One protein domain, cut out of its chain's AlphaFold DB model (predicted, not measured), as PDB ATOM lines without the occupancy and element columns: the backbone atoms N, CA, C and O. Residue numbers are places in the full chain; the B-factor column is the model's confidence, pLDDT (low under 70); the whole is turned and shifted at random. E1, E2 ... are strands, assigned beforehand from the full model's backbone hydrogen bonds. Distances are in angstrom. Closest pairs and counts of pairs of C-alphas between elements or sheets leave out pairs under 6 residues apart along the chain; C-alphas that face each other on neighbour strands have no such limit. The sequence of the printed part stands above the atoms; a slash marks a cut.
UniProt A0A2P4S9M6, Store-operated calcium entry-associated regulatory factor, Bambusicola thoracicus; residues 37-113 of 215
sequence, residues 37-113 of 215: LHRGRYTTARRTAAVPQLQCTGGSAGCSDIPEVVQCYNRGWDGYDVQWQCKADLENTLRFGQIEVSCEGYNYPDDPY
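This is residues 37 to 113 of the 215 residues of the protein "Store-operated calcium entry-associated regulatory factor" of Bambusicola thoracicus (UniProt A0A2P4S9M6). There is little regular structure: one long hairpin, E2 and E3, with the bent strand E4 running on past it and loops making much of the rest. Residues 37 to 53 form a long loop that folds back on itself, leading to the short strand E1. The printed part has 77 residues, no named helix and four named strands, E1 to E4, holding 28 residues, all strand in class; E2 and E3 form an antiparallel sheet. It is only just loose, close to compact, with a radius of gyration of the C-alphas of 14.0 A and spans of 41 by 30 by 18 A.

E2, residues 69 to 77, and E3, residues 82 to 88, are a hairpin, antiparallel at 155 degrees; N 73 and O 85 are within hydrogen-bond range at 2.8 A. Residues 37 to 38 pair antiparallel with residues 69 to 70 of E2. E4, residues 94 to 102, bends by 61 degrees at residue 98; its closest C-alpha to E3 is Val 101, 7.4 A from that of Trp 84. E1, residues 54 to 56, is apart from E3 and E4. E1 and E4 pair with no named strand.

E2 spans 24.1 A from C-alpha 69 at (55.207, 28.131, 91.694), E3 19.0 A, E1 6.6 A, and E4 22.7 A, ending at C-alpha 102 at (66.367, 16.251, 94.489).

The C-alphas farthest apart, Thr 93 and Asn 107, are 41.6 A apart. The link from E1 to E2 is long. The printed part has no cut, and no printed residue is under 70 in pLDDT.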
ATOM      1  N   LEU A  37      57.633  24.824  95.620       98.44
ATOM      2  CA  LEU A  37      58.886  25.346  95.095       98.44
ATOM      3  C   LEU A  37      58.599  26.611  94.299       98.44
ATOM      4  O   LEU A  37      57.629  26.667  93.543       98.44
ATOM      5  N   HIS A  38      59.441  27.623  94.477       98.44
ATOM      6  CA  HIS A  38      59.232  28.942  93.898       98.44
ATOM      7  C   HIS A  38      60.358  29.323  92.945       98.44
ATOM      8  O   HIS A  38      61.540  29.092  93.222       98.44
ATOM      9  N   ARG A  39      60.001  29.994  91.849       97.75
ATOM     10  CA  ARG A  39      60.973  30.607  90.945       97.75
ATOM     11  C   ARG A  39      61.766  31.686  91.686       97.75
ATOM     12  O   ARG A  39      61.238  32.406  92.529       97.75
ATOM     13  N   GLY A  40      63.067  31.760  91.409       96.56
ATOM     14  CA  GLY A  40      63.969  32.749  92.013       96.56
ATOM     15  C   GLY A  40      64.300  32.521  93.493       96.56
ATOM     16  O   GLY A  40      65.114  33.262  94.043       96.56
ATOM     17  N   ARG A  41      63.724  31.502  94.148       98.00
ATOM     18  CA  ARG A  41      64.130  31.092  95.498       98.00
ATOM     19  C   ARG A  41      65.212  30.027  95.442       98.00
ATOM     20  O   ARG A  41      65.270  29.221  94.513       98.00
ATOM     21  N   TYR A  42      66.035  30.018  96.481       97.75
ATOM     22  CA  TYR A  42      67.100  29.046  96.672       97.75
ATOM     23  C   TYR A  42      66.727  28.046  97.766       97.75
ATOM     24  O   TYR A  42      65.927  28.341  98.658       97.75
ATOM     25  N   THR A  43      67.284  26.846  97.667       97.19
ATOM     26  CA  THR A  43      67.179  25.810  98.686       97.19
ATOM     27  C   THR A  43      67.958  26.209  99.934       97.19
ATOM     28  O   THR A  43      68.921  26.977  99.879       97.19
ATOM     29  N   THR A  44      67.555  25.684 101.086       94.50
ATOM     30  CA  THR A  44      68.450  25.670 102.245       94.50
ATOM     31  C   THR A  44      69.579  24.691 101.966       94.50
ATOM     32  O   THR A  44      69.324  23.624 101.407       94.50
ATOM     33  N   ALA A  45      70.786  25.006 102.414       92.25
ATOM     34  CA  ALA A  45      71.901  24.084 102.306       92.25
ATOM     35  C   ALA A  45      72.722  24.072 103.593       92.25
ATOM     36  O   ALA A  45      72.834  25.100 104.269       92.25
ATOM     37  N   ARG A  46      73.273  22.905 103.940       88.12
ATOM     38  CA  ARG A  46      74.139  22.752 105.121       88.12
ATOM     39  C   ARG A  46      75.571  22.424 104.735       88.12
ATOM     40  O   ARG A  46      76.495  23.017 105.286       88.12
ATOM     41  N   ARG A  47      75.758  21.450 103.844       86.44
ATOM     42  CA  ARG A  47      77.086  20.985 103.406       86.44
ATOM     43  C   ARG A  47      77.396  21.374 101.967       86.44
ATOM     44  O   ARG A  47      78.565  21.491 101.610       86.44
ATOM     45  N   THR A  48      76.368  21.575 101.154       87.75
ATOM     46  CA  THR A  48      76.485  21.981  99.752       87.75
ATOM     47  C   THR A  48      76.182  23.469  99.576       87.75
ATOM     48  O   THR A  48      75.818  24.173 100.519       87.75
ATOM     49  N   ALA A  49      76.376  23.980  98.358       93.38
ATOM     50  CA  ALA A  49      75.905  25.312  98.002       93.38
ATOM     51  C   ALA A  49      74.384  25.293  97.794       93.38
ATOM     52  O   ALA A  49      73.840  24.342  97.232       93.38
ATOM     53  N   ALA A  50      73.713  26.368  98.205       95.62
ATOM     54  CA  ALA A  50      72.300  26.566  97.914       95.62
ATOM     55  C   ALA A  50      72.068  26.614  96.395       95.62
ATOM     56  O   ALA A  50      72.764  27.334  95.675       95.62
ATOM     57  N   VAL A  51      71.071  25.873  95.912       97.19
ATOM     58  CA  VAL A  51      70.708  25.796  94.489       97.19
ATOM     59  C   VAL A  51      69.330  26.417  94.255       97.19
ATOM     60  O   VAL A  51      68.544  26.514  95.197       97.19
ATOM     61  N   PRO A  52      68.988  26.855  93.031       98.00
ATOM     62  CA  PRO A  52      67.630  27.290  92.732       98.00
ATOM     63  C   PRO A  52      66.614  26.171  93.007       98.00
ATOM     64  O   PRO A  52      66.839  25.014  92.656       98.00
ATOM     65  N   GLN A  53      65.470  26.515  93.601       98.44
ATOM     66  CA  GLN A  53      64.398  25.549  93.878       98.44
ATOM     67  C   GLN A  53      63.785  24.973  92.597       98.44
ATOM     68  O   GLN A  53      63.358  23.823  92.586       98.44
ATOM     69  N   LEU A  54      63.743  25.767  91.525       98.44
ATOM     70  CA  LEU A  54      63.253  25.374  90.206       98.44
ATOM     71  C   LEU A  54      64.400  25.461  89.197       98.44
ATOM     72  O   LEU A  54      64.924  26.547  88.948       98.44
ATOM     73  N   GLN A  55      64.767  24.328  88.604       97.94
ATOM     74  CA  GLN A  55      65.876  24.206  87.659       97.94
ATOM     75  C   GLN A  55      65.376  23.659  86.321       97.94
ATOM     76  O   GLN A  55      65.115  22.467  86.169       97.94
ATOM     77  N   CYS A  56      65.248  24.541  85.330       97.88
ATOM     78  CA  CYS A  56      64.885  24.135  83.978       97.88
ATOM     79  C   CYS A  56      66.124  23.649  83.211       97.88
ATOM     80  O   CYS A  56      67.085  24.397  83.044       97.88
ATOM     81  N   THR A  57      66.092  22.410  82.720       97.38
ATOM     82  CA  THR A  57      67.200  21.763  81.988       97.38
ATOM     83  C   THR A  57      66.996  21.755  80.464       97.38
ATOM     84  O   THR A  57      67.710  21.071  79.726       97.38
ATOM     85  N   GLY A  58      66.017  22.517  79.970       96.50
ATOM     86  CA  GLY A  58      65.682  22.666  78.552       96.50
ATOM     87  C   GLY A  58      64.359  21.996  78.181       96.50
ATOM     88  O   GLY A  58      63.419  21.976  78.970       96.50
ATOM     89  N   GLY A  59      64.301  21.449  76.968       96.06
ATOM     90  CA  GLY A  59      63.094  20.870  76.365       96.06
ATOM     91  C   GLY A  59      62.713  21.596  75.075       96.06
ATOM     92  O   GLY A  59      63.343  22.591  74.713       96.06
ATOM     93  N   SER A  60      61.725  21.083  74.343       95.56
ATOM     94  CA  SER A  60      61.290  21.665  73.062       95.56
ATOM     95  C   SER A  60      60.718  23.080  73.187       95.56
ATOM     96  O   SER A  60      60.757  23.825  72.210       95.56
ATOM     97  N   ALA A  61      60.239  23.470  74.373       95.19
ATOM     98  CA  ALA A  61      59.788  24.832  74.658       95.19
ATOM     99  C   ALA A  61      60.903  25.753  75.198       95.19
ATOM    100  O   ALA A  61      60.697  26.956  75.335       95.19
ATOM    101  N   GLY A  62      62.087  25.215  75.510       95.50
ATOM    102  CA  GLY A  62      63.144  25.962  76.193       95.50
ATOM    103  C   GLY A  62      62.805  26.282  77.655       95.50
ATOM    104  O   GLY A  62      62.026  25.580  78.289       95.50
ATOM    105  N   CYS A  63      63.427  27.328  78.208       96.44
ATOM    106  CA  CYS A  63      63.327  27.698  79.631       96.44
ATOM    107  C   CYS A  63      62.874  29.149  79.862       96.44
ATOM    108  O   CYS A  63      63.173  29.731  80.905       96.44
ATOM    109  N   SER A  64      62.190  29.755  78.890       94.00
ATOM    110  CA  SER A  64      61.729  31.146  78.992       94.00
ATOM    111  C   SER A  64      60.525  31.275  79.932       94.00
ATOM    112  O   SER A  64      60.532  32.100  80.849       94.00
ATOM    113  N   ASP A  65      59.542  30.393  79.761       94.94
ATOM    114  CA  ASP A  65      58.237  30.460  80.430       94.94
ATOM    115  C   ASP A  65      58.168  29.518  81.642       94.94
ATOM    116  O   ASP A  65      57.313  28.640  81.752       94.94
ATOM    117  N   ILE A  66      59.131  29.669  82.558       96.56
ATOM    118  CA  ILE A  66      59.167  28.914  83.818       96.56
ATOM    119  C   ILE A  66      58.042  29.400  84.751       96.56
ATOM    120  O   ILE A  66      57.959  30.607  84.998       96.56
ATOM    121  N   PRO A  67      57.230  28.496  85.332       97.31
ATOM    122  CA  PRO A  67      56.166  28.877  86.257       97.31
ATOM    123  C   PRO A  67      56.720  29.464  87.561       97.31
ATOM    124  O   PRO A  67      57.777  29.058  88.045       97.31
ATOM    125  N   GLU A  68      55.971  30.387  88.170       97.94
ATOM    126  CA  GLU A  68      56.357  31.026  89.438       97.94
ATOM    127  C   GLU A  68      56.327  30.063  90.629       97.94
ATOM    128  O   GLU A  68      57.136  30.177  91.553       97.94
ATOM    129  N   VAL A  69      55.396  29.104  90.617       98.31
ATOM    130  CA  VAL A  69      55.207  28.131  91.694       98.31
ATOM    131  C   VAL A  69      54.951  26.752  91.105       98.31
ATOM    132  O   VAL A  69      54.100  26.589  90.231       98.31
ATOM    133  N   VAL A  70      55.648  25.747  91.630       98.62
ATOM    134  CA  VAL A  70      55.387  24.334  91.350       98.62
ATOM    135  C   VAL A  70      55.096  23.616  92.658       98.62
ATOM    136  O   VAL A  70      55.823  23.763  93.641       98.62
ATOM    137  N   GLN A  71      54.029  22.824  92.668       98.50
ATOM    138  CA  GLN A  71      53.670  21.969  93.790       98.50
ATOM    139  C   GLN A  71      53.876  20.507  93.421       98.50
ATOM    140  O   GLN A  71      53.211  19.990  92.522       98.50
ATOM    141  N   CYS A  72      54.780  19.836  94.125       98.44
ATOM    142  CA  CYS A  72      55.013  18.406  93.982       98.44
ATOM    143  C   CYS A  72      54.354  17.657  95.132       98.44
ATOM    144  O   CYS A  72      54.586  17.955  96.298       98.44
ATOM    145  N   TYR A  73      53.521  16.688  94.782       98.38
ATOM    146  CA  TYR A  73      52.749  15.877  95.707       98.38
ATOM    147  C   TYR A  73      53.355  14.484  95.769       98.38
ATOM    148  O   TYR A  73      53.579  13.866  94.725       98.38
ATOM    149  N   ASN A  74      53.573  13.980  96.975       97.56
ATOM    150  CA  ASN A  74      53.966  12.597  97.189       97.56
ATOM    151  C   ASN A  74      52.771  11.684  96.862       97.56
ATOM    152  O   ASN A  74      51.702  11.789  97.468       97.56
ATOM    153  N   ARG A  75      52.919  10.831  95.844       97.69
ATOM    154  CA  ARG A  75      51.894   9.875  95.387       97.69
ATOM    155  C   ARG A  75      52.106   8.464  95.920       97.69
ATOM    156  O   ARG A  75      51.304   7.588  95.606       97.69
ATOM    157  N   GLY A  76      53.131   8.254  96.736       95.81
ATOM    158  CA  GLY A  76      53.464   6.965  97.315       95.81
ATOM    159  C   GLY A  76      54.947   6.644  97.189       95.81
ATOM    160  O   GLY A  76      55.771   7.489  96.854       95.81
ATOM    161  N   TRP A  77      55.262   5.387  97.471       93.81
ATOM    162  CA  TRP A  77      56.609   4.832  97.490       93.81
ATOM    163  C   TRP A  77      56.591   3.518  96.717       93.81
ATOM    164  O   TRP A  77      55.677   2.717  96.916       93.81
ATOM    165  N   ASP A  78      57.566   3.296  95.844       93.50
ATOM    166  CA  ASP A  78      57.632   2.104  94.982       93.50
ATOM    167  C   ASP A  78      58.494   0.963  95.557       93.50
ATOM    168  O   ASP A  78      58.559  -0.122  94.985       93.50
ATOM    169  N   GLY A  79      59.130   1.190  96.705       91.88
ATOM    170  CA  GLY A  79      60.097   0.278  97.318       91.88
ATOM    171  C   GLY A  79      61.488   0.898  97.432       91.88
ATOM    172  O   GLY A  79      62.203   0.550  98.371       91.88
ATOM    173  N   TYR A  80      61.803   1.872  96.577       89.31
ATOM    174  CA  TYR A  80      63.115   2.508  96.475       89.31
ATOM    175  C   TYR A  80      63.053   4.029  96.615       89.31
ATOM    176  O   TYR A  80      63.872   4.576  97.345       89.31
ATOM    177  N   ASP A  81      62.068   4.685  95.992       91.88
ATOM    178  CA  ASP A  81      61.961   6.144  95.932       91.88
ATOM    179  C   ASP A  81      60.517   6.659  96.065       91.88
ATOM    180  O   ASP A  81      59.519   5.965  95.815       91.88
ATOM    181  N   VAL A  82      60.396   7.936  96.454       95.88
ATOM    182  CA  VAL A  82      59.110   8.645  96.488       95.88
ATOM    183  C   VAL A  82      58.640   8.933  95.066       95.88
ATOM    184  O   VAL A  82      59.341   9.549  94.265       95.88
ATOM    185  N   GLN A  83      57.390   8.584  94.781       97.06
ATOM    186  CA  GLN A  83      56.748   8.871  93.505       97.06
ATOM    187  C   GLN A  83      56.142  10.277  93.527       97.06
ATOM    188  O   GLN A  83      55.048  10.497  94.052       97.06
ATOM    189  N   TRP A  84      56.851  11.250  92.963       97.50
ATOM    190  CA  TRP A  84      56.411  12.643  92.924       97.50
ATOM    191  C   TRP A  84      55.495  12.938  91.734       97.50
ATOM    192  O   TRP A  84      55.790  12.601  90.591       97.50
ATOM    193  N   GLN A  85      54.403  13.660  91.986       97.81
ATOM    194  CA  GLN A  85      53.608  14.299  90.938       97.81
ATOM    195  C   GLN A  85      53.670  15.815  91.092       97.81
ATOM    196  O   GLN A  85      53.066  16.366  92.011       97.81
ATOM    197  N   CYS A  86      54.339  16.486  90.162       98.25
ATOM    198  CA  CYS A  86      54.445  17.941  90.144       98.25
ATOM    199  C   CYS A  86      53.365  18.586  89.268       98.25
ATOM    200  O   CYS A  86      53.057  18.110  88.175       98.25
ATOM    201  N   LYS A  87      52.777  19.673  89.769       98.00
ATOM    202  CA  LYS A  87      51.757  20.483  89.100       98.00
ATOM    203  C   LYS A  87      52.119  21.957  89.200       98.00
ATOM    204  O   LYS A  87      52.622  22.405  90.228       98.00
ATOM    205  N   ALA A  88      51.828  22.700  88.144       97.88
ATOM    206  CA  ALA A  88      52.006  24.141  88.073       97.88
ATOM    207  C   ALA A  88      50.956  24.737  87.136       97.88
ATOM    208  O   ALA A  88      50.324  24.001  86.373       97.88
ATOM    209  N   ASP A  89      50.797  26.052  87.201       96.75
ATOM    210  CA  ASP A  89      50.022  26.796  86.217       96.75
ATOM    211  C   ASP A  89      50.893  27.018  84.974       96.75
ATOM    212  O   ASP A  89      51.909  27.713  85.028       96.75
ATOM    213  N   LEU A  90      50.553  26.329  83.888       96.06
ATOM    214  CA  LEU A  90      51.255  26.373  82.609       96.06
ATOM    215  C   LEU A  90      50.236  26.667  81.512       96.06
ATOM    216  O   LEU A  90      49.103  26.178  81.560       96.06
ATOM    217  N   GLU A  91      50.649  27.412  80.487       95.31
ATOM    218  CA  GLU A  91      49.829  27.581  79.291       95.31
ATOM    219  C   GLU A  91      49.501  26.226  78.646       95.31
ATOM    220  O   GLU A  91      50.287  25.282  78.693       95.31
ATOM    221  N   ASN A  92      48.371  26.144  77.942       95.50
ATOM    222  CA  ASN A  92      47.972  24.932  77.213       95.50
ATOM    223  C   ASN A  92      48.941  24.528  76.078       95.50
ATOM    224  O   ASN A  92      48.823  23.437  75.516       95.50
ATOM    225  N   THR A  93      49.884  25.404  75.733       95.94
ATOM    226  CA  THR A  93      50.976  25.198  74.777       95.94
ATOM    227  C   THR A  93      52.173  24.476  75.396       95.94
ATOM    228  O   THR A  93      53.040  24.015  74.653       95.94
ATOM    229  N   LEU A  94      52.217  24.352  76.726       97.19
ATOM    230  CA  LEU A  94      53.344  23.846  77.499       97.19
ATOM    231  C   LEU A  94      52.937  22.661  78.374       97.19
ATOM    232  O   LEU A  94      51.803  22.531  78.832       97.19
ATOM    233  N   ARG A  95      53.899  21.783  78.636       97.19
ATOM    234  CA  ARG A  95      53.781  20.722  79.637       97.19
ATOM    235  C   ARG A  95      55.138  20.408  80.245       97.19
ATOM    236  O   ARG A  95      56.177  20.625  79.621       97.19
ATOM    237  N   PHE A  96      55.121  19.813  81.431       97.94
ATOM    238  CA  PHE A  96      56.321  19.187  81.974       97.94
ATOM    239  C   PHE A  96      56.716  17.967  81.132       97.94
ATOM    240  O   PHE A  96      55.873  17.138  80.779       97.94
ATOM    241  N   GLY A  97      58.001  17.891  80.791       96.62
ATOM    242  CA  GLY A  97      58.648  16.702  80.249       96.62
ATOM    243  C   GLY A  97      59.176  15.822  81.377       96.62
ATOM    244  O   GLY A  97      58.445  15.469  82.299       96.62
ATOM    245  N   GLN A  98      60.464  15.485  81.315       96.81
ATOM    246  CA  GLN A  98      61.142  14.813  82.423       96.81
ATOM    247  C   GLN A  98      61.185  15.729  83.651       96.81
ATOM    248  O   GLN A  98      61.484  16.920  83.524       96.81
ATOM    249  N   ILE A  99      60.897  15.155  84.819       97.56
ATOM    250  CA  ILE A  99      60.970  15.816  86.120       97.56
ATOM    251  C   ILE A  99      61.779  14.959  87.093       97.56
ATOM    252  O   ILE A  99      61.741  13.733  87.009       97.56
ATOM    253  N   GLU A 100      62.473  15.605  88.020       97.38
ATOM    254  CA  GLU A 100      63.258  14.958  89.067       97.38
ATOM    255  C   GLU A 100      63.294  15.855  90.308       97.38
ATOM    256  O   GLU A 100      63.651  17.032  90.233       97.38
ATOM    257  N   VAL A 101      62.888  15.310  91.455       97.38
ATOM    258  CA  VAL A 101      62.976  16.000  92.747       97.38
ATOM    259  C   VAL A 101      64.260  15.556  93.427       97.38
ATOM    260  O   VAL A 101      64.467  14.364  93.622       97.38
ATOM    261  N   SER A 102      65.093  16.514  93.824       95.62
ATOM    262  CA  SER A 102      66.367  16.251  94.489       95.62
ATOM    263  C   SER A 102      66.473  17.070  95.770       95.62
ATOM    264  O   SER A 102      66.300  18.290  95.741       95.62
ATOM    265  N   CYS A 103      66.743  16.404  96.893       95.62
ATOM    266  CA  CYS A 103      66.877  17.012  98.216       95.62
ATOM    267  C   CYS A 103      68.255  16.686  98.810       95.62
ATOM    268  O   CYS A 103      68.793  15.608  98.578       95.62
ATOM    269  N   GLU A 104      68.820  17.593  99.607       95.25
ATOM    270  CA  GLU A 104      70.058  17.318 100.350       95.25
ATOM    271  C   GLU A 104      69.755  16.356 101.505       95.25
ATOM    272  O   GLU A 104      68.968  16.696 102.395       95.25
ATOM    273  N   GLY A 105      70.396  15.182 101.514       95.38
ATOM    274  CA  GLY A 105      70.358  14.257 102.649       95.38
ATOM    275  C   GLY A 105      70.937  14.896 103.916       95.38
ATOM    276  O   GLY A 105      71.871  15.696 103.851       95.38
ATOM    277  N   TYR A 106      70.386  14.580 105.085       94.31
ATOM    278  CA  TYR A 106      70.610  15.314 106.333       94.31
ATOM    279  C   TYR A 106      72.000  15.079 106.941       94.31
ATOM    280  O   TYR A 106      72.675  16.055 107.300       94.31
ATOM    281  N   ASN A 107      72.488  13.831 106.967       92.56
ATOM    282  CA  ASN A 107      73.840  13.488 107.436       92.56
ATOM    283  C   ASN A 107      74.826  13.142 106.302       92.56
ATOM    284  O   ASN A 107      76.000  13.499 106.391       92.56
ATOM    285  N   TYR A 108      74.362  12.501 105.224       91.94
ATOM    286  CA  TYR A 108      75.157  12.076 104.057       91.94
ATOM    287  C   TYR A 108      74.302  12.117 102.762       91.94
ATOM    288  O   TYR A 108      73.104  12.362 102.870       91.94
ATOM    289  N   PRO A 109      74.884  11.981 101.548       90.44
ATOM    290  CA  PRO A 109      74.169  12.200 100.278       90.44
ATOM    291  C   PRO A 109      72.919  11.335 100.046       90.44
ATOM    292  O   PRO A 109      71.952  11.850  99.500       90.44
ATOM    293  N   ASP A 110      72.904  10.095 100.544       89.19
ATOM    294  CA  ASP A 110      71.800   9.130 100.367       89.19
ATOM    295  C   ASP A 110      71.052   8.835 101.685       89.19
ATOM    296  O   ASP A 110      70.588   7.722 101.942       89.19
ATOM    297  N   ASP A 111      71.019   9.812 102.590       93.44
ATOM    298  CA  ASP A 111      70.321   9.687 103.870       93.44
ATOM    299  C   ASP A 111      68.794   9.681 103.644       93.44
ATOM    300  O   ASP A 111      68.280  10.588 102.983       93.44
ATOM    301  N   PRO A 112      68.039   8.706 104.197       93.69
ATOM    302  CA  PRO A 112      66.576   8.725 104.154       93.69
ATOM    303  C   PRO A 112      65.981  10.012 104.739       93.69
ATOM    304  O   PRO A 112      64.892  10.437 104.338       93.69
ATOM    305  N   TYR A 113      66.677  10.623 105.700       95.69
ATOM    306  CA  TYR A 113      66.354  11.944 106.213       95.69
ATOM    307  C   TYR A 113      66.985  13.011 105.335       95.69
ATOM    308  O   TYR A 113      68.168  12.961 105.018       95.69
TER     309      TYR A 113